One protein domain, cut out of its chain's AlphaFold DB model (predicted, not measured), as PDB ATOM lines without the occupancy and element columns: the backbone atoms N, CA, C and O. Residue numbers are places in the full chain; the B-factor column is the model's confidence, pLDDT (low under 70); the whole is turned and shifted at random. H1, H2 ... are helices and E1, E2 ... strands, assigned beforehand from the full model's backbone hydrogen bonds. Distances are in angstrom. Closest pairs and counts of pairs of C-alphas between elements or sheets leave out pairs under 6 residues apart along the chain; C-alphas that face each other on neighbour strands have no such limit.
ATOM      1  N   GLN A  33     -28.629 -44.279   6.973       97.06
ATOM      2  CA  GLN A  33     -30.010 -43.983   7.342       97.06
ATOM      3  C   GLN A  33     -30.481 -44.854   8.512       97.06
ATOM      4  O   GLN A  33     -29.956 -45.959   8.704       97.06
ATOM      5  N   PRO A  34     -31.471 -44.391   9.294       94.44
ATOM      6  CA  PRO A  34     -32.064 -45.208  10.343       94.44
ATOM      7  C   PRO A  34     -32.751 -46.451   9.763       94.44
ATOM      8  O   PRO A  34     -33.219 -46.465   8.625       94.44
ATOM      9  N   HIS A  35     -32.842 -47.510  10.570       91.69
ATOM     10  CA  HIS A  35     -33.506 -48.759  10.177       91.69
ATOM     11  C   HIS A  35     -35.025 -48.619  10.000       91.69
ATOM     12  O   HIS A  35     -35.647 -49.464   9.356       91.69
ATOM     13  N   ASP A  36     -35.621 -47.577  10.578       93.88
ATOM     14  CA  ASP A  36     -37.035 -47.251  10.449       93.88
ATOM     15  C   ASP A  36     -37.245 -45.738  10.269       93.88
ATOM     16  O   ASP A  36     -36.319 -44.939  10.375       93.88
ATOM     17  N   ASP A  37     -38.483 -45.342   9.971       93.25
ATOM     18  CA  ASP A  37     -38.834 -43.951   9.653       93.25
ATOM     19  C   ASP A  37     -39.090 -43.074  10.895       93.25
ATOM     20  O   ASP A  37     -39.563 -41.936  10.785       93.25
ATOM     21  N   ARG A  38     -38.837 -43.591  12.105       97.25
ATOM     22  CA  ARG A  38     -39.155 -42.896  13.358       97.25
ATOM     23  C   ARG A  38     -38.335 -41.617  13.534       97.25
ATOM     24  O   ARG A  38     -38.970 -40.609  13.858       97.25
ATOM     25  N   PRO A  39     -37.005 -41.578  13.287       97.62
ATOM     26  CA  PRO A  39     -36.240 -40.335  13.404       97.62
ATOM     27  C   PRO A  39     -36.728 -39.269  12.422       97.62
ATOM     28  O   PRO A  39     -36.967 -38.131  12.821       97.62
ATOM     29  N   ARG A  40     -37.004 -39.650  11.166       96.31
ATOM     30  CA  ARG A  40     -37.576 -38.744  10.159       96.31
ATOM     31  C   ARG A  40     -38.929 -38.191  10.597       96.31
ATOM     32  O   ARG A  40     -39.151 -36.985  10.547       96.31
ATOM     33  N   SER A  41     -39.816 -39.055  11.087       96.81
ATOM     34  CA  SER A  41     -41.136 -38.655  11.588       96.81
ATOM     35  C   SER A  41     -41.047 -37.722  12.803       96.81
ATOM     36  O   SER A  41     -41.854 -36.801  12.938       96.81
ATOM     37  N   LEU A  42     -40.088 -37.948  13.707       98.19
ATOM     38  CA  LEU A  42     -39.851 -37.076  14.857       98.19
ATOM     39  C   LEU A  42     -39.298 -35.715  14.421       98.19
ATOM     40  O   LEU A  42     -39.770 -34.688  14.913       98.19
ATOM     41  N   LEU A  43     -38.354 -35.704  13.477       98.25
ATOM     42  CA  LEU A  43     -37.814 -34.483  12.887       98.25
ATOM     43  C   LEU A  43     -38.931 -33.654  12.244       98.25
ATOM     44  O   LEU A  43     -39.096 -32.488  12.587       98.25
ATOM     45  N   GLU A  44     -39.768 -34.256  11.396       97.44
ATOM     46  CA  GLU A  44     -40.903 -33.555  10.782       97.44
ATOM     47  C   GLU A  44     -41.834 -32.922  11.828       97.44
ATOM     48  O   GLU A  44     -42.227 -31.761  11.684       97.44
ATOM     49  N   LYS A  45     -42.162 -33.654  12.904       97.62
ATOM     50  CA  LYS A  45     -43.012 -33.147  13.996       97.62
ATOM     51  C   LYS A  45     -42.399 -31.939  14.699       97.62
ATOM     52  O   LYS A  45     -43.136 -31.008  15.021       97.62
ATOM     53  N   ARG A  46     -41.084 -31.949  14.936       97.50
ATOM     54  CA  ARG A  46     -40.354 -30.832  15.558       97.50
ATOM     55  C   ARG A  46     -40.320 -29.617  14.650       97.50
ATOM     56  O   ARG A  46     -40.684 -28.528  15.074       97.50
ATOM     57  N   LEU A  47     -39.956 -29.816  13.388       97.12
ATOM     58  CA  LEU A  47     -39.856 -28.736  12.411       97.12
ATOM     59  C   LEU A  47     -41.222 -28.116  12.083       97.12
ATOM     60  O   LEU A  47     -41.302 -26.926  11.800       97.12
ATOM     61  N   ALA A  48     -42.313 -28.880  12.192       96.12
ATOM     62  CA  ALA A  48     -43.673 -28.348  12.097       96.12
ATOM     63  C   ALA A  48     -44.043 -27.365  13.229       96.12
ATOM     64  O   ALA A  48     -45.062 -26.689  13.117       96.12
ATOM     65  N   GLN A  49     -43.249 -27.279  14.306       96.25
ATOM     66  CA  GLN A  49     -43.436 -26.288  15.374       96.25
ATOM     67  C   GLN A  49     -42.726 -24.956  15.094       96.25
ATOM     68  O   GLN A  49     -42.893 -24.011  15.865       96.25
ATOM     69  N   LEU A  50     -41.924 -24.857  14.025       95.44
ATOM     70  CA  LEU A  50     -41.270 -23.602  13.663       95.44
ATOM     71  C   LEU A  50     -42.327 -22.556  13.252       95.44
ATOM     72  O   LEU A  50     -43.155 -22.840  12.379       95.44
ATOM     73  N   PRO A  51     -42.331 -21.349  13.852       94.50
ATOM     74  CA  PRO A  51     -43.379 -20.364  13.612       94.50
ATOM     75  C   PRO A  51     -43.495 -19.971  12.139       94.50
ATOM     76  O   PRO A  51     -42.530 -19.525  11.524       94.50
ATOM     77  N   GLY A  52     -44.699 -20.111  11.586       94.81
ATOM     78  CA  GLY A  52     -45.010 -19.712  10.214       94.81
ATOM     79  C   GLY A  52     -44.508 -20.666   9.129       94.81
ATOM     80  O   GLY A  52     -44.873 -20.470   7.976       94.81
ATOM     81  N   VAL A  53     -43.737 -21.710   9.453       96.69
ATOM     82  CA  VAL A  53     -43.258 -22.664   8.445       96.69
ATOM     83  C   VAL A  53     -44.423 -23.422   7.812       96.69
ATOM     84  O   VAL A  53     -45.288 -23.970   8.494       96.69
ATOM     85  N   VAL A  54     -44.411 -23.497   6.482       96.75
ATOM     86  CA  VAL A  54     -45.396 -24.235   5.691       96.75
ATOM     87  C   VAL A  54     -44.707 -25.375   4.952       96.75
ATOM     88  O   VAL A  54     -43.827 -25.156   4.117       96.75
ATOM     89  N   TRP A  55     -45.151 -26.603   5.223       97.69
ATOM     90  CA  TRP A  55     -44.719 -27.788   4.488       97.69
ATOM     91  C   TRP A  55     -45.389 -27.866   3.115       97.69
ATOM     92  O   TRP A  55     -46.615 -27.777   3.013       97.69
ATOM     93  N   ARG A  56     -44.602 -28.085   2.059       97.69
ATOM     94  CA  ARG A  56     -45.080 -28.222   0.669       97.69
ATOM     95  C   ARG A  56     -44.294 -29.303  -0.079       97.69
ATOM     96  O   ARG A  56     -43.221 -29.682   0.381       97.69
ATOM     97  N   PRO A  57     -44.777 -29.829  -1.216       98.38
ATOM     98  CA  PRO A  57     -43.903 -30.533  -2.152       98.38
ATOM     99  C   PRO A  57     -42.748 -29.612  -2.573       98.38
ATOM    100  O   PRO A  57     -42.994 -28.440  -2.862       98.38
ATOM    101  N   SER A  58     -41.511 -30.116  -2.580       98.31
ATOM    102  CA  SER A  58     -40.369 -29.323  -3.056       98.31
ATOM    103  C   SER A  58     -40.483 -29.048  -4.553       98.31
ATOM    104  O   SER A  58     -40.939 -29.901  -5.318       98.31
ATOM    105  N   MET A  59     -40.068 -27.848  -4.965       97.56
ATOM    106  CA  MET A  59     -40.086 -27.430  -6.374       97.56
ATOM    107  C   MET A  59     -38.755 -27.679  -7.096       97.56
ATOM    108  O   MET A  59     -38.701 -27.569  -8.319       97.56
ATOM    109  N   ILE A  60     -37.687 -27.989  -6.355       97.56
ATOM    110  CA  ILE A  60     -36.319 -28.120  -6.887       97.56
ATOM    111  C   ILE A  60     -35.678 -29.485  -6.589       97.56
ATOM    112  O   ILE A  60     -34.651 -29.825  -7.175       97.56
ATOM    113  N   SER A  61     -36.279 -30.277  -5.698       97.75
ATOM    114  CA  SER A  61     -35.746 -31.563  -5.242       97.75
ATOM    115  C   SER A  61     -36.328 -32.774  -5.992       97.75
ATOM    116  O   SER A  61     -37.087 -32.654  -6.955       97.75
ATOM    117  N   VAL A  62     -35.942 -33.971  -5.553       95.88
ATOM    118  CA  VAL A  62     -36.405 -35.262  -6.073       95.88
ATOM    119  C   VAL A  62     -37.912 -35.483  -5.834       95.88
ATOM    120  O   VAL A  62     -38.478 -34.933  -4.884       95.88
ATOM    121  N   PRO A  63     -38.591 -36.326  -6.642       97.12
ATOM    122  CA  PRO A  63     -39.998 -36.654  -6.424       97.12
ATOM    123  C   PRO A  63     -40.269 -37.170  -5.005       97.12
ATOM    124  O   PRO A  63     -39.600 -38.083  -4.528       97.12
ATOM    125  N   GLY A  64     -41.272 -36.594  -4.339       96.75
ATOM    126  CA  GLY A  64     -41.649 -36.946  -2.966       96.75
ATOM    127  C   GLY A  64     -40.903 -36.174  -1.873       96.75
ATOM    128  O   GLY A  64     -41.289 -36.279  -0.710       96.75
ATOM    129  N   ALA A  65     -39.893 -35.367  -2.219       98.25
ATOM    130  CA  ALA A  65     -39.255 -34.468  -1.266       98.25
ATOM    131  C   ALA A  65     -40.225 -33.382  -0.786       98.25
ATOM    132  O   ALA A  65     -41.066 -32.869  -1.536       98.25
ATOM    133  N   ARG A  66     -40.093 -33.022   0.490       98.38
ATOM    134  CA  ARG A  66     -40.967 -32.059   1.159       98.38
ATOM    135  C   ARG A  66     -40.169 -30.835   1.570       98.38
ATOM    136  O   ARG A  66     -39.232 -30.938   2.352       98.38
ATOM    137  N   ALA A  67     -40.564 -29.690   1.043       98.50
ATOM    138  CA  ALA A  67     -40.011 -28.389   1.352       98.50
ATOM    139  C   ALA A  67     -40.564 -27.832   2.662       98.50
ATOM    140  O   ALA A  67     -41.763 -27.939   2.940       98.50
ATOM    141  N   LEU A  68     -39.687 -27.164   3.404       98.50
ATOM    142  CA  LEU A  68     -40.038 -26.188   4.418       98.50
ATOM    143  C   LEU A  68     -39.960 -24.809   3.764       98.50
ATOM    144  O   LEU A  68     -38.930 -24.423   3.205       98.50
ATOM    145  N   THR A  69     -41.078 -24.090   3.790       98.38
ATOM    146  CA  THR A  69     -41.207 -22.781   3.144       98.38
ATOM    147  C   THR A  69     -41.665 -21.724   4.137       98.38
ATOM    148  O   THR A  69     -42.353 -22.044   5.109       98.38
ATOM    149  N   LEU A  70     -41.308 -20.469   3.874       97.44
ATOM    150  CA  LEU A  70     -41.860 -19.311   4.578       97.44
ATOM    151  C   LEU A  70     -42.988 -18.656   3.761       97.44
ATOM    152  O   LEU A  70     -42.922 -18.630   2.526       97.44
ATOM    153  N   PRO A  71     -44.019 -18.095   4.412       95.69
ATOM    154  CA  PRO A  71     -44.894 -17.110   3.793       95.69
ATOM    155  C   PRO A  71     -44.062 -15.921   3.280       95.69
ATOM    156  O   PRO A  71     -43.091 -15.548   3.946       95.69
ATOM    157  N   PRO A  72     -44.393 -15.320   2.122       93.50
ATOM    158  CA  PRO A  72     -43.616 -14.212   1.557       93.50
ATOM    159  C   PRO A  72     -43.383 -13.046   2.530       93.50
ATOM    160  O   PRO A  72     -42.306 -12.468   2.549       93.50
ATOM    161  N   GLU A  73     -44.364 -12.739   3.375       93.50
ATOM    162  CA  GLU A  73     -44.316 -11.698   4.407       93.50
ATOM    163  C   GLU A  73     -43.426 -12.027   5.615       93.50
ATOM    164  O   GLU A  73     -43.258 -11.190   6.496       93.50
ATOM    165  N   ALA A  74     -42.904 -13.250   5.697       93.88
ATOM    166  CA  ALA A  74     -41.968 -13.687   6.729       93.88
ATOM    167  C   ALA A  74     -40.580 -14.023   6.153       93.88
ATOM    168  O   ALA A  74     -39.655 -14.293   6.912       93.88
ATOM    169  N   ALA A  75     -40.429 -14.020   4.828       95.25
ATOM    170  CA  ALA A  75     -39.209 -14.379   4.116       95.25
ATOM    171  C   ALA A  75     -38.289 -13.155   3.932       95.25
ATOM    172  O   ALA A  75     -38.040 -12.732   2.805       95.25
ATOM    173  N   HIS A  76     -37.825 -12.549   5.033       94.75
ATOM    174  CA  HIS A  76     -36.990 -11.335   4.981       94.75
ATOM    175  C   HIS A  76     -35.481 -11.603   4.918       94.75
ATOM    176  O   HIS A  76     -34.707 -10.650   4.828       94.75
ATOM    177  N   GLY A  77     -35.060 -12.868   4.974       94.88
ATOM    178  CA  GLY A  77     -33.668 -13.256   4.796       94.88
ATOM    179  C   GLY A  77     -33.111 -12.877   3.420       94.88
ATOM    180  O   GLY A  77     -33.857 -12.494   2.510       94.88
ATOM    181  N   PRO A  78     -31.787 -12.982   3.235       95.25
ATOM    182  CA  PRO A  78     -31.171 -12.681   1.953       95.25
ATOM    183  C   PRO A  78     -31.650 -13.673   0.876       95.25
ATOM    184  O   PRO A  78     -31.977 -14.818   1.203       95.25
ATOM    185  N   PRO A  79     -31.667 -13.287  -0.416       94.88
ATOM    186  CA  PRO A  79     -32.123 -14.166  -1.495       94.88
ATOM    187  C   PRO A  79     -31.429 -15.532  -1.514       94.88
ATOM    188  O   PRO A  79     -32.052 -16.543  -1.831       94.88
ATOM    189  N   GLU A  80     -30.150 -15.579  -1.137       95.06
ATOM    190  CA  GLU A  80     -29.346 -16.796  -1.087       95.06
ATOM    191  C   GLU A  80     -29.834 -17.797  -0.040       95.06
ATOM    192  O   GLU A  80     -29.520 -18.974  -0.179       95.06
ATOM    193  N   ALA A  81     -30.598 -17.378   0.976       97.25
ATOM    194  CA  ALA A  81     -31.174 -18.271   1.986       97.25
ATOM    195  C   ALA A  81     -32.241 -19.224   1.415       97.25
ATOM    196  O   ALA A  81     -32.651 -20.170   2.089       97.25
ATOM    197  N   PHE A  82     -32.683 -18.998   0.176       98.00
ATOM    198  CA  PHE A  82     -33.730 -19.771  -0.474       98.00
ATOM    199  C   PHE A  82     -33.197 -20.498  -1.711       98.00
ATOM    200  O   PHE A  82     -32.568 -19.910  -2.588       98.00
ATOM    201  N   MET A  83     -33.498 -21.792  -1.820       97.81
ATOM    202  CA  MET A  83     -33.138 -22.601  -2.991       97.81
ATOM    203  C   MET A  83     -34.042 -22.295  -4.189       97.81
ATOM    204  O   MET A  83     -33.585 -22.285  -5.332       97.81
ATOM    205  N   ILE A  84     -35.332 -22.068  -3.930       97.69
ATOM    206  CA  ILE A  84     -36.323 -21.670  -4.932       97.69
ATOM    207  C   ILE A  84     -37.542 -21.034  -4.250       97.69
ATOM    208  O   ILE A  84     -38.082 -21.575  -3.287       97.69
ATOM    209  N   GLY A  85     -38.012 -19.888  -4.748       96.75
ATOM    210  CA  GLY A  85     -39.118 -19.167  -4.109       96.75
ATOM    211  C   GLY A  85     -38.801 -18.861  -2.642       96.75
ATOM    212  O   GLY A  85     -37.830 -18.171  -2.365       96.75
ATOM    213  N   THR A  86     -39.600 -19.404  -1.717       97.56
ATOM    214  CA  THR A  86     -39.383 -19.296  -0.262       97.56
ATOM    215  C   THR A  86     -38.987 -20.627   0.396       97.56
ATOM    216  O   THR A  86     -39.126 -20.789   1.608       97.56
ATOM    217  N   GLU A  87     -38.521 -21.603  -0.392       98.44
ATOM    218  CA  GLU A  87     -37.990 -22.888   0.081       98.44
ATOM    219  C   GLU A  87     -36.574 -22.704   0.635       98.44
ATOM    220  O   GLU A  87     -35.618 -22.575  -0.129       98.44
ATOM    221  N   PHE A  88     -36.443 -22.694   1.963       98.19
ATOM    222  CA  PHE A  88     -35.149 -22.567   2.648       98.19
ATOM    223  C   PHE A  88     -34.506 -23.929   2.953       98.19
ATOM    224  O   PHE A  88     -33.288 -24.043   3.082       98.19
ATOM    225  N   ALA A  89     -35.325 -24.981   3.024       98.69
ATOM    226  CA  ALA A  89     -34.892 -26.353   3.245       98.69
ATOM    227  C   ALA A  89     -35.860 -27.345   2.587       98.69
ATOM    228  O   ALA A  89     -37.049 -27.058   2.428       98.69
ATOM    229  N   HIS A  90     -35.390 -28.547   2.268       98.75
ATOM    230  CA  HIS A  90     -36.256 -29.681   1.970       98.75
ATOM    231  C   HIS A  90     -35.699 -30.988   2.525       98.75
ATOM    232  O   HIS A  90     -34.492 -31.197   2.607       98.75
ATOM    233  N   LEU A  91     -36.618 -31.882   2.871       98.62
ATOM    234  CA  LEU A  91     -36.362 -33.226   3.365       98.62
ATOM    235  C   LEU A  91     -36.617 -34.237   2.245       98.62
ATOM    236  O   LEU A  91     -37.703 -34.258   1.653       98.62
ATOM    237  N   HIS A  92     -35.632 -35.088   1.968       98.31
ATOM    238  CA  HIS A  92     -35.782 -36.188   1.023       98.31
ATOM    239  C   HIS A  92     -36.701 -37.290   1.576       98.31
ATOM    240  O   HIS A  92     -36.748 -37.523   2.789       98.31
ATOM    241  N   PRO A  93     -37.446 -37.997   0.706       96.69
ATOM    242  CA  PRO A  93     -38.236 -39.144   1.128       96.69
ATOM    243  C   PRO A  93     -37.329 -40.325   1.509       96.69
ATOM    244  O   PRO A  93     -36.128 -40.344   1.223       96.69
ATOM    245  N   ALA A  94     -37.917 -41.356   2.118       93.81
ATOM    246  CA  ALA A  94     -37.248 -42.647   2.231       93.81
ATOM    247  C   ALA A  94     -36.901 -43.194   0.823       93.81
ATOM    248  O   ALA A  94     -37.686 -43.010  -0.111       93.81
ATOM    249  N   PRO A  95     -35.755 -43.877   0.647       94.81
ATOM    250  CA  PRO A  95     -34.823 -44.316   1.687       94.81
ATOM    251  C   PRO A  95     -33.709 -43.315   2.033       94.81
ATOM    252  O   PRO A  95     -32.894 -43.649   2.875       94.81
ATOM    253  N   ASP A  96     -33.643 -42.134   1.409       96.81
ATOM    254  CA  ASP A  96     -32.524 -41.188   1.564       96.81
ATOM    255  C   ASP A  96     -32.568 -40.446   2.910       96.81
ATOM    256  O   ASP A  96     -31.622 -40.504   3.694       96.81
ATOM    257  N   GLN A  97     -33.706 -39.810   3.203       98.00
ATOM    258  CA  GLN A  97     -33.995 -39.082   4.449       98.00
ATOM    259  C   GLN A  97     -33.026 -37.933   4.816       98.00
ATOM    260  O   GLN A  97     -33.188 -37.335   5.881       98.00
ATOM    261  N   SER A  98     -32.048 -37.593   3.969       98.56
ATOM    262  CA  SER A  98     -31.203 -36.408   4.140       98.56
ATOM    263  C   SER A  98     -31.980 -35.114   3.874       98.56
ATOM    264  O   SER A  98     -33.086 -35.125   3.322       98.56
ATOM    265  N   LEU A  99     -31.388 -33.974   4.228       98.75
ATOM    266  CA  LEU A  99     -31.936 -32.655   3.921       98.75
ATOM    267  C   LEU A  99     -30.981 -31.869   3.035       98.75
ATOM    268  O   LEU A  99     -29.771 -31.966   3.210       98.75
ATOM    269  N   HIS A 100     -31.522 -31.029   2.158       98.81
ATOM    270  CA  HIS A 100     -30.786 -29.875   1.639       98.81
ATOM    271  C   HIS A 100     -31.346 -28.613   2.262       98.81
ATOM    272  O   HIS A 100     -32.560 -28.483   2.429       98.81
ATOM    273  N   LEU A 101     -30.460 -27.691   2.609       98.75
ATOM    274  CA  LEU A 101     -30.822 -26.402   3.179       98.75
ATOM    275  C   LEU A 101     -29.723 -25.373   2.938       98.75
ATOM    276  O   LEU A 101     -28.612 -25.722   2.520       98.75
ATOM    277  N   VAL A 102     -30.032 -24.109   3.223       98.06
ATOM    278  CA  VAL A 102     -29.044 -23.028   3.184       98.06
ATOM    279  C   VAL A 102     -28.865 -22.398   4.562       98.06
ATOM    280  O   VAL A 102     -29.832 -22.036   5.226       98.06
ATOM    281  N   VAL A 103     -27.609 -22.232   4.968       96.69
ATOM    282  CA  VAL A 103     -27.174 -21.471   6.153       96.69
ATOM    283  C   VAL A 103     -26.122 -20.431   5.741       96.69
ATOM    284  O   VAL A 103     -25.630 -20.489   4.609       96.69
ATOM    285  N   PRO A 104     -25.724 -19.492   6.621       95.12
ATOM    286  CA  PRO A 104     -24.551 -18.657   6.378       95.12
ATOM    287  C   PRO A 104     -23.294 -19.495   6.039       95.12
ATOM    288  O   PRO A 104     -23.121 -20.589   6.586       95.12
ATOM    289  N   PRO A 105     -22.403 -19.038   5.135       95.06
ATOM    290  CA  PRO A 105     -21.230 -19.815   4.714       95.06
ATOM    291  C   PRO A 105     -20.272 -20.251   5.835       95.06
ATOM    292  O   PRO A 105     -19.688 -21.335   5.769       95.06
ATOM    293  N   ASP A 106     -20.092 -19.418   6.856       92.88
ATOM    294  CA  ASP A 106     -19.294 -19.714   8.048       92.88
ATOM    295  C   ASP A 106     -19.937 -20.824   8.890       92.88
ATOM    296  O   ASP A 106     -19.257 -21.775   9.286       92.88
ATOM    297  N   VAL A 107     -21.259 -20.776   9.051       95.06
ATOM    298  CA  VAL A 107     -22.040 -21.839   9.694       95.06
ATOM    299  C   VAL A 107     -21.923 -23.142   8.909       95.06
ATOM    300  O   VAL A 107     -21.607 -24.175   9.495       95.06
ATOM    301  N   ALA A 108     -22.089 -23.112   7.581       96.62
ATOM    302  CA  ALA A 108     -21.916 -24.296   6.735       96.62
ATOM    303  C   ALA A 108     -20.541 -24.952   6.941       96.62
ATOM    304  O   ALA A 108     -20.454 -26.175   7.062       96.62
ATOM    305  N   SER A 109     -19.472 -24.152   7.034       95.25
ATOM    306  CA  SER A 109     -18.130 -24.666   7.329       95.25
ATOM    307  C   SER A 109     -18.080 -25.400   8.673       95.25
ATOM    308  O   SER A 109     -17.535 -26.503   8.733       95.25
ATOM    309  N   GLY A 110     -18.676 -24.833   9.727       95.44
ATOM    310  CA  GLY A 110     -18.756 -25.466  11.049       95.44
ATOM    311  C   GLY A 110     -19.506 -26.801  11.023       95.44
ATOM    312  O   GLY A 110     -18.996 -27.808  11.514       95.44
ATOM    313  N   LEU A 111     -20.660 -26.858  10.351       97.44
ATOM    314  CA  LEU A 111     -21.452 -28.090  10.213       97.44
ATOM    315  C   LEU A 111     -20.688 -29.206   9.490       97.44
ATOM    316  O   LEU A 111     -20.774 -30.378   9.868       97.44
ATOM    317  N   ILE A 112     -19.932 -28.848   8.447       97.56
ATOM    318  CA  ILE A 112     -19.106 -29.793   7.686       97.56
ATOM    319  C   ILE A 112     -17.953 -30.307   8.551       97.56
ATOM    320  O   ILE A 112     -17.686 -31.509   8.563       97.56
ATOM    321  N   GLN A 113     -17.282 -29.418   9.287       96.00
ATOM    322  CA  GLN A 113     -16.191 -29.784  10.196       96.00
ATOM    323  C   GLN A 113     -16.673 -30.691  11.333       96.00
ATOM    324  O   GLN A 113     -16.001 -31.667  11.657       96.00
ATOM    325  N   ALA A 114     -17.861 -30.422  11.877       96.50
ATOM    326  CA  ALA A 114     -18.504 -31.252  12.890       96.50
ATOM    327  C   ALA A 114     -19.079 -32.571  12.330       96.50
ATOM    328  O   ALA A 114     -19.560 -33.402  13.094       96.50
ATOM    329  N   GLY A 115     -19.021 -32.803  11.012       97.75
ATOM    330  CA  GLY A 115     -19.439 -34.058  10.380       97.75
ATOM    331  C   GLY A 115     -20.948 -34.208  10.164       97.75
ATOM    332  O   GLY A 115     -21.399 -35.296   9.805       97.75
ATOM    333  N   TRP A 116     -21.730 -33.141  10.353       98.56
ATOM    334  CA  TRP A 116     -23.189 -33.144  10.180       98.56
ATOM    335  C   TRP A 116     -23.645 -32.906   8.746       98.56
ATOM    336  O   TRP A 116     -24.767 -33.267   8.390       98.56
ATOM    337  N   ALA A 117     -22.786 -32.302   7.932       98.56
ATOM    338  CA  ALA A 117     -23.152 -31.875   6.598       98.56
ATOM    339  C   ALA A 117     -22.030 -32.066   5.580       98.56
ATOM    340  O   ALA A 117     -20.857 -32.267   5.907       98.56
ATOM    341  N   GLU A 118     -22.399 -31.919   4.315       98.56
ATOM    342  CA  GLU A 118     -21.457 -31.681   3.242       98.56
ATOM    343  C   GLU A 118     -21.897 -30.624   2.246       98.56
ATOM    344  O   GLU A 118     -23.080 -30.420   2.000       98.56
ATOM    345  N   LEU A 119     -20.912 -29.988   1.614       98.31
ATOM    346  CA  LEU A 119     -21.159 -28.981   0.595       98.31
ATOM    347  C   LEU A 119     -21.860 -29.582  -0.632       98.31
ATOM    348  O   LEU A 119     -21.388 -30.569  -1.211       98.31
ATOM    349  N   HIS A 120     -22.941 -28.937  -1.071       98.25
ATOM    350  CA  HIS A 120     -23.702 -29.358  -2.243       98.25
ATOM    351  C   HIS A 120     -22.813 -29.377  -3.514       98.25
ATOM    352  O   HIS A 120     -22.002 -28.467  -3.715       98.25
ATOM    353  N   PRO A 121     -22.935 -30.363  -4.430       97.38
ATOM    354  CA  PRO A 121     -22.124 -30.475  -5.643       97.38
ATOM    355  C   PRO A 121     -22.090 -29.221  -6.514       97.38
ATOM    356  O   PRO A 121     -21.053 -28.910  -7.097       97.38
ATOM    357  N   VAL A 122     -23.203 -28.495  -6.602       96.94
ATOM    358  CA  VAL A 122     -23.288 -27.242  -7.369       96.94
ATOM    359  C   VAL A 122     -22.582 -26.095  -6.633       96.94
ATOM    360  O   VAL A 122     -21.899 -25.297  -7.275       96.94
ATOM    361  N   ALA A 123     -22.647 -26.064  -5.297       96.88
ATOM    362  CA  ALA A 123     -21.910 -25.104  -4.472       96.88
ATOM    363  C   ALA A 123     -20.395 -25.356  -4.545       96.88
ATOM    364  O   ALA A 123     -19.617 -24.421  -4.707       96.88
ATOM    365  N   ARG A 124     -19.963 -26.629  -4.573       95.81
ATOM    366  CA  ARG A 124     -18.559 -27.017  -4.828       95.81
ATOM    367  C   ARG A 124     -18.014 -26.494  -6.159       95.81
ATOM    368  O   ARG A 124     -16.808 -26.320  -6.290       95.81
ATOM    369  N   ARG A 125     -18.883 -26.259  -7.148       96.12
ATOM    370  CA  ARG A 125     -18.524 -25.668  -8.448       96.12
ATOM    371  C   ARG A 125     -18.574 -24.133  -8.450       96.12
ATOM    372  O   ARG A 125     -18.302 -23.542  -9.488       96.12
ATOM    373  N   GLY A 126     -18.941 -23.501  -7.335       96.31
ATOM    374  CA  GLY A 126     -19.069 -22.045  -7.211       96.31
ATOM    375  C   GLY A 126     -20.283 -21.455  -7.932       96.31
ATOM    376  O   GLY A 126     -20.286 -20.268  -8.234       96.31
ATOM    377  N   LEU A 127     -21.292 -22.273  -8.253       96.44
ATOM    378  CA  LEU A 127     -22.459 -21.840  -9.036       96.44
ATOM    379  C   LEU A 127     -23.650 -21.406  -8.169       96.44
ATOM    380  O   LEU A 127     -24.567 -20.768  -8.672       96.44
ATOM    381  N   ILE A 128     -23.643 -21.770  -6.887       96.31
ATOM    382  CA  ILE A 128     -24.595 -21.326  -5.859       96.31
ATOM    383  C   ILE A 128     -23.814 -21.028  -4.573       96.31
ATOM    384  O   ILE A 128     -22.635 -21.379  -4.480       96.31
ATOM    385  N   THR A 129     -24.467 -20.402  -3.590       97.00
ATOM    386  CA  THR A 129     -23.856 -20.065  -2.294       97.00
ATOM    387  C   THR A 129     -23.130 -21.255  -1.656       97.00
ATOM    388  O   THR A 129     -23.622 -22.385  -1.665       97.00
ATOM    389  N   SER A 130     -21.967 -20.997  -1.052       97.25
ATOM    390  CA  SER A 130     -21.230 -21.982  -0.250       97.25
ATOM    391  C   SER A 130     -21.945 -22.358   1.053       97.25
ATOM    392  O   SER A 130     -21.523 -23.292   1.729       97.25
ATOM    393  N   GLY A 131     -23.041 -21.668   1.379       97.31
ATOM    394  CA  GLY A 131     -23.972 -22.026   2.444       97.31
ATOM    395  C   GLY A 131     -24.919 -23.186   2.114       97.31
ATOM    396  O   GLY A 131     -25.568 -23.713   3.015       97.31
ATOM    397  N   ALA A 132     -25.028 -23.585   0.839       98.44
ATOM    398  CA  ALA A 132     -25.919 -24.661   0.408       98.44
ATOM    399  C   ALA A 132     -25.290 -26.034   0.687       98.44
ATOM    400  O   ALA A 132     -24.299 -26.427   0.055       98.44
ATOM    401  N   VAL A 133     -25.879 -26.777   1.621       98.69
ATOM    402  CA  VAL A 133     -25.335 -28.040   2.131       98.69
ATOM    403  C   VAL A 133     -26.379 -29.149   2.139       98.69
ATOM    404  O   VAL A 133     -27.576 -28.897   2.277       98.69
ATOM    405  N   MET A 134     -25.896 -30.387   2.053       98.81
ATOM    406  CA  MET A 134     -26.657 -31.567   2.435       98.81
ATOM    407  C   MET A 134     -26.393 -31.867   3.910       98.81
ATOM    408  O   MET A 134     -25.243 -32.089   4.284       98.81
ATOM    409  N   VAL A 135     -27.435 -31.902   4.733       98.81
ATOM    410  CA  VAL A 135     -27.379 -32.381   6.119       98.81
ATOM    411  C   VAL A 135     -27.776 -33.852   6.142       98.81
ATOM    412  O   VAL A 135     -28.762 -34.249   5.515       98.81
ATOM    413  N   TYR A 136     -26.992 -34.666   6.845       98.75
ATOM    414  CA  TYR A 136     -27.192 -36.111   6.858       98.75
ATOM    415  C   TYR A 136     -28.475 -36.522   7.590       98.75
ATOM    416  O   TYR A 136     -28.883 -35.886   8.562       98.75
ATOM    417  N   ALA A 137     -29.092 -37.613   7.132       98.56
ATOM    418  CA  ALA A 137     -30.255 -38.212   7.775       98.56
ATOM    419  C   ALA A 137     -29.944 -38.545   9.249       98.56
ATOM    420  O   ALA A 137     -28.936 -39.218   9.506       98.56
ATOM    421  N   PRO A 138     -30.784 -38.121  10.213       98.38
ATOM    422  CA  PRO A 138     -30.566 -38.446  11.616       98.38
ATOM    423  C   PRO A 138     -30.809 -39.939  11.866       98.38
ATOM    424  O   PRO A 138     -31.823 -40.501  11.446       98.38
ATOM    425  N   ARG A 139     -29.875 -40.583  12.569       98.00
ATOM    426  CA  ARG A 139     -29.912 -42.025  12.870       98.00
ATOM    427  C   ARG A 139     -30.818 -42.381  14.045       98.00
ATOM    428  O   ARG A 139     -31.345 -43.491  14.099       98.00
ATOM    429  N   ASP A 140     -30.991 -41.453  14.975       97.69
ATOM    430  CA  ASP A 140     -31.684 -41.651  16.244       97.69
ATOM    431  C   ASP A 140     -32.252 -40.324  16.777       97.69
ATOM    432  O   ASP A 140     -32.196 -39.289  16.113       97.69
ATOM    433  N   GLU A 141     -32.856 -40.367  17.964       97.44
ATOM    434  CA  GLU A 141     -33.488 -39.198  18.583       97.44
ATOM    435  C   GLU A 141     -32.482 -38.107  18.980       97.44
ATOM    436  O   GLU A 141     -32.836 -36.929  18.929       97.44
ATOM    437  N   GLU A 142     -31.238 -38.466  19.310       96.94
ATOM    438  CA  GLU A 142     -30.183 -37.502  19.649       96.94
ATOM    439  C   GLU A 142     -29.730 -36.743  18.397       96.94
ATOM    440  O   GLU A 142     -29.632 -35.515  18.404       96.94
ATOM    441  N   GLU A 143     -29.542 -37.442  17.275       98.12
ATOM    442  CA  GLU A 143     -29.252 -36.781  16.001       98.12
ATOM    443  C   GLU A 143     -30.428 -35.930  15.514       98.12
ATOM    444  O   GLU A 143     -30.209 -34.882  14.910       98.12
ATOM    445  N   VAL A 144     -31.676 -36.333  15.787       98.56
ATOM    446  CA  VAL A 144     -32.849 -35.505  15.468       98.56
ATOM    447  C   VAL A 144     -32.792 -34.163  16.198       98.56
ATOM    448  O   VAL A 144     -33.170 -33.154  15.603       98.56
ATOM    449  N   GLU A 145     -32.319 -34.113  17.447       96.81
ATOM    450  CA  GLU A 145     -32.135 -32.849  18.174       96.81
ATOM    451  C   GLU A 145     -31.152 -31.927  17.459       96.81
ATOM    452  O   GLU A 145     -31.452 -30.753  17.227       96.81
ATOM    453  N   VAL A 146     -29.998 -32.465  17.068       97.62
ATOM    454  CA  VAL A 146     -28.954 -31.686  16.396       97.62
ATOM    455  C   VAL A 146     -29.424 -31.224  15.018       97.62
ATOM    456  O   VAL A 146     -29.349 -30.039  14.703       97.62
ATOM    457  N   VAL A 147     -29.995 -32.121  14.212       98.38
ATOM    458  CA  VAL A 147     -30.522 -31.773  12.884       98.38
ATOM    459  C   VAL A 147     -31.659 -30.750  12.994       98.38
ATOM    460  O   VAL A 147     -31.737 -29.839  12.172       98.38
ATOM    461  N   SER A 148     -32.495 -30.820  14.035       97.81
ATOM    462  CA  SER A 148     -33.531 -29.805  14.281       97.81
ATOM    463  C   SER A 148     -32.932 -28.419  14.546       97.81
ATOM    464  O   SER A 148     -33.454 -27.428  14.033       97.81
ATOM    465  N   GLN A 149     -31.832 -28.330  15.301       96.94
ATOM    466  CA  GLN A 149     -31.120 -27.067  15.542       96.94
ATOM    467  C   GLN A 149     -30.508 -26.511  14.251       96.94
ATOM    468  O   GLN A 149     -30.662 -25.329  13.955       96.94
ATOM    469  N   ILE A 150     -29.909 -27.373  13.425       98.00
ATOM    470  CA  ILE A 150     -29.343 -26.977  12.128       98.00
ATOM    471  C   ILE A 150     -30.424 -26.401  11.200       98.00
ATOM    472  O   ILE A 150     -30.238 -25.340  10.602       98.00
ATOM    473  N   VAL A 151     -31.578 -27.066  11.090       98.31
ATOM    474  CA  VAL A 151     -32.696 -26.553  10.278       98.31
ATOM    475  C   VAL A 151     -33.271 -25.269  10.878       98.31
ATOM    476  O   VAL A 151     -33.679 -24.385  10.128       98.31
ATOM    477  N   THR A 152     -33.270 -25.126  12.206       96.38
ATOM    478  CA  THR A 152     -33.692 -23.884  12.873       96.38
ATOM    479  C   THR A 152     -32.792 -22.714  12.481       96.38
ATOM    480  O   THR A 152     -33.310 -21.661  12.134       96.38
ATOM    481  N   ALA A 153     -31.474 -22.904  12.414       95.62
ATOM    482  CA  ALA A 153     -30.563 -21.860  11.943       95.62
ATOM    483  C   ALA A 153     -30.774 -21.494  10.464       95.62
ATOM    484  O   ALA A 153     -30.684 -20.326  10.095       95.62
ATOM    485  N   SER A 154     -31.094 -22.475   9.613       97.62
ATOM    486  CA  SER A 154     -31.490 -22.211   8.221       97.62
ATOM    487  C   SER A 154     -32.783 -21.392   8.147       97.62
ATOM    488  O   SER A 154     -32.877 -20.436   7.381       97.62
ATOM    489  N   PHE A 155     -33.761 -21.721   8.993       97.25
ATOM    490  CA  PHE A 155     -35.005 -20.969   9.134       97.25
ATOM    491  C   PHE A 155     -34.768 -19.531   9.628       97.25
ATOM    492  O   PHE A 155     -35.352 -18.604   9.075       97.25
ATOM    493  N   GLU A 156     -33.911 -19.331  10.631       95.06
ATOM    494  CA  GLU A 156     -33.542 -18.000  11.133       95.06
ATOM    495  C   GLU A 156     -32.860 -17.176  10.040       95.06
ATOM    496  O   GLU A 156     -33.275 -16.052   9.774       95.06
ATOM    497  N   TYR A 157     -31.911 -17.771   9.314       95.44
ATOM    498  CA  TYR A 157     -31.255 -17.116   8.183       95.44
ATOM    499  C   TYR A 157     -32.237 -16.715   7.075       95.44
ATOM    500  O   TYR A 157     -32.097 -15.656   6.472       95.44
ATOM    501  N   ALA A 158     -33.260 -17.531   6.824       96.62
ATOM    502  CA  ALA A 158     -34.309 -17.236   5.855       96.62
ATOM    503  C   ALA A 158     -35.319 -16.175   6.337       96.62
ATOM    504  O   ALA A 158     -35.986 -15.538   5.519       96.62
ATOM    505  N   ARG A 159     -35.465 -15.974   7.648       93.69
ATOM    506  CA  ARG A 159     -36.439 -15.033   8.218       93.69
ATOM    507  C   ARG A 159     -35.839 -13.669   8.527       93.69
ATOM    508  O   ARG A 159     -36.549 -12.670   8.425       93.69
ATOM    509  N   ASP A 160     -34.576 -13.627   8.922       87.50
ATOM    510  CA  ASP A 160     -33.966 -12.431   9.481       87.50
ATOM    511  C   ASP A 160     -33.132 -11.727   8.399       87.50
ATOM    512  O   ASP A 160     -32.221 -12.306   7.807       87.50
TER     513      ASP A 160
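AT A GLANCE: This is residues 33 to 160 of the 163 residues of a protein of Nocardioides sp. Soil777 (UniProt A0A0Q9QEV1). One strongly twisted sheet of six strands is covered on one face by helices: the long H4 runs along the strands over its middle, H1 lies beside H4 toward the E1 end, and H2 covers the other end at E6 and E5. These are two layers, a sheet with H1, H2 and H4 on one face, while the short H3 only grazes the sheet. The 128 printed residues hold four named helices and six named strands, in the order H1 E1 E2 E3 E4 H2 E5 H3 E6 H4, of mixed class. The sheet's order is E1 E2 E3 E4 E6 E5, antiparallel throughout. The whole is compact and rounded, with a radius of gyration of the C-alphas of 13.3 A and spans of 36 by 30 by 25 A.

HOW THE PARTS SIT: H1, residues 38 to 47, touches H4, residues 141 to 159, at a shallow tilt of 31 degrees, the same way; their closest C-alphas, of Leu 43 and Val 144, are 5.7 A apart. E1, residues 54 to 57, E2, residues 66 to 69, E3, residues 87 to 91, and E4, residues 99 to 102, form a meander, each strand the antiparallel neighbour of the one before, in three hairpins. N 54 and O 69 are 2.9 A apart, N 68 and O 89 2.8 A, and N 90 and O 100 2.8 A, within hydrogen-bond range. H2, residues 105 to 113, and E5, residues 117 to 119, follow. E4, H2 and E5 make a split strand-helix-strand unit, two strands running the same way with another between them, E6, residues 132 to 135; its crossover is right-handed. N 99 and O 135 are 2.9 A apart, and N 118 and O 134 2.8 A. H2 is over E6 and E5, at a height over the sheet of 8.3 A; the closest C-alphas of H2 and E5, of Ile 112 and Glu 118, are 5.4 A apart. H3, residues 121 to 124, only grazes the sheet. H4, on the same face as H2, is over E4 and only just over E3, with 3 C-alphas falling on E3; its height over the sheet is 9.3 A. In H1, H2 and H4 every O i to N i+4 pair is within hydrogen-bond range; H3 is too short for such a pair.

IN THESE COORDINATES: H1 begins at C-alpha 38 (-39.155, -42.896, 13.358) and is 14.2 A long. E3, the longest strand by residues, measures 11.0 A, and H2 12.4 A. H4, 26.5 A long, ends at C-alpha 159 (-36.439, -15.033, 8.218).

THE WHOLE: The C-alphas farthest apart, of His 35 and Glu 73, are 39.0 A apart. The printed part has no cut. The link from E2 to E3, residues 70 to 86, is long. The mean pLDDT of the printed part is 96.8, and no printed residue is under 70.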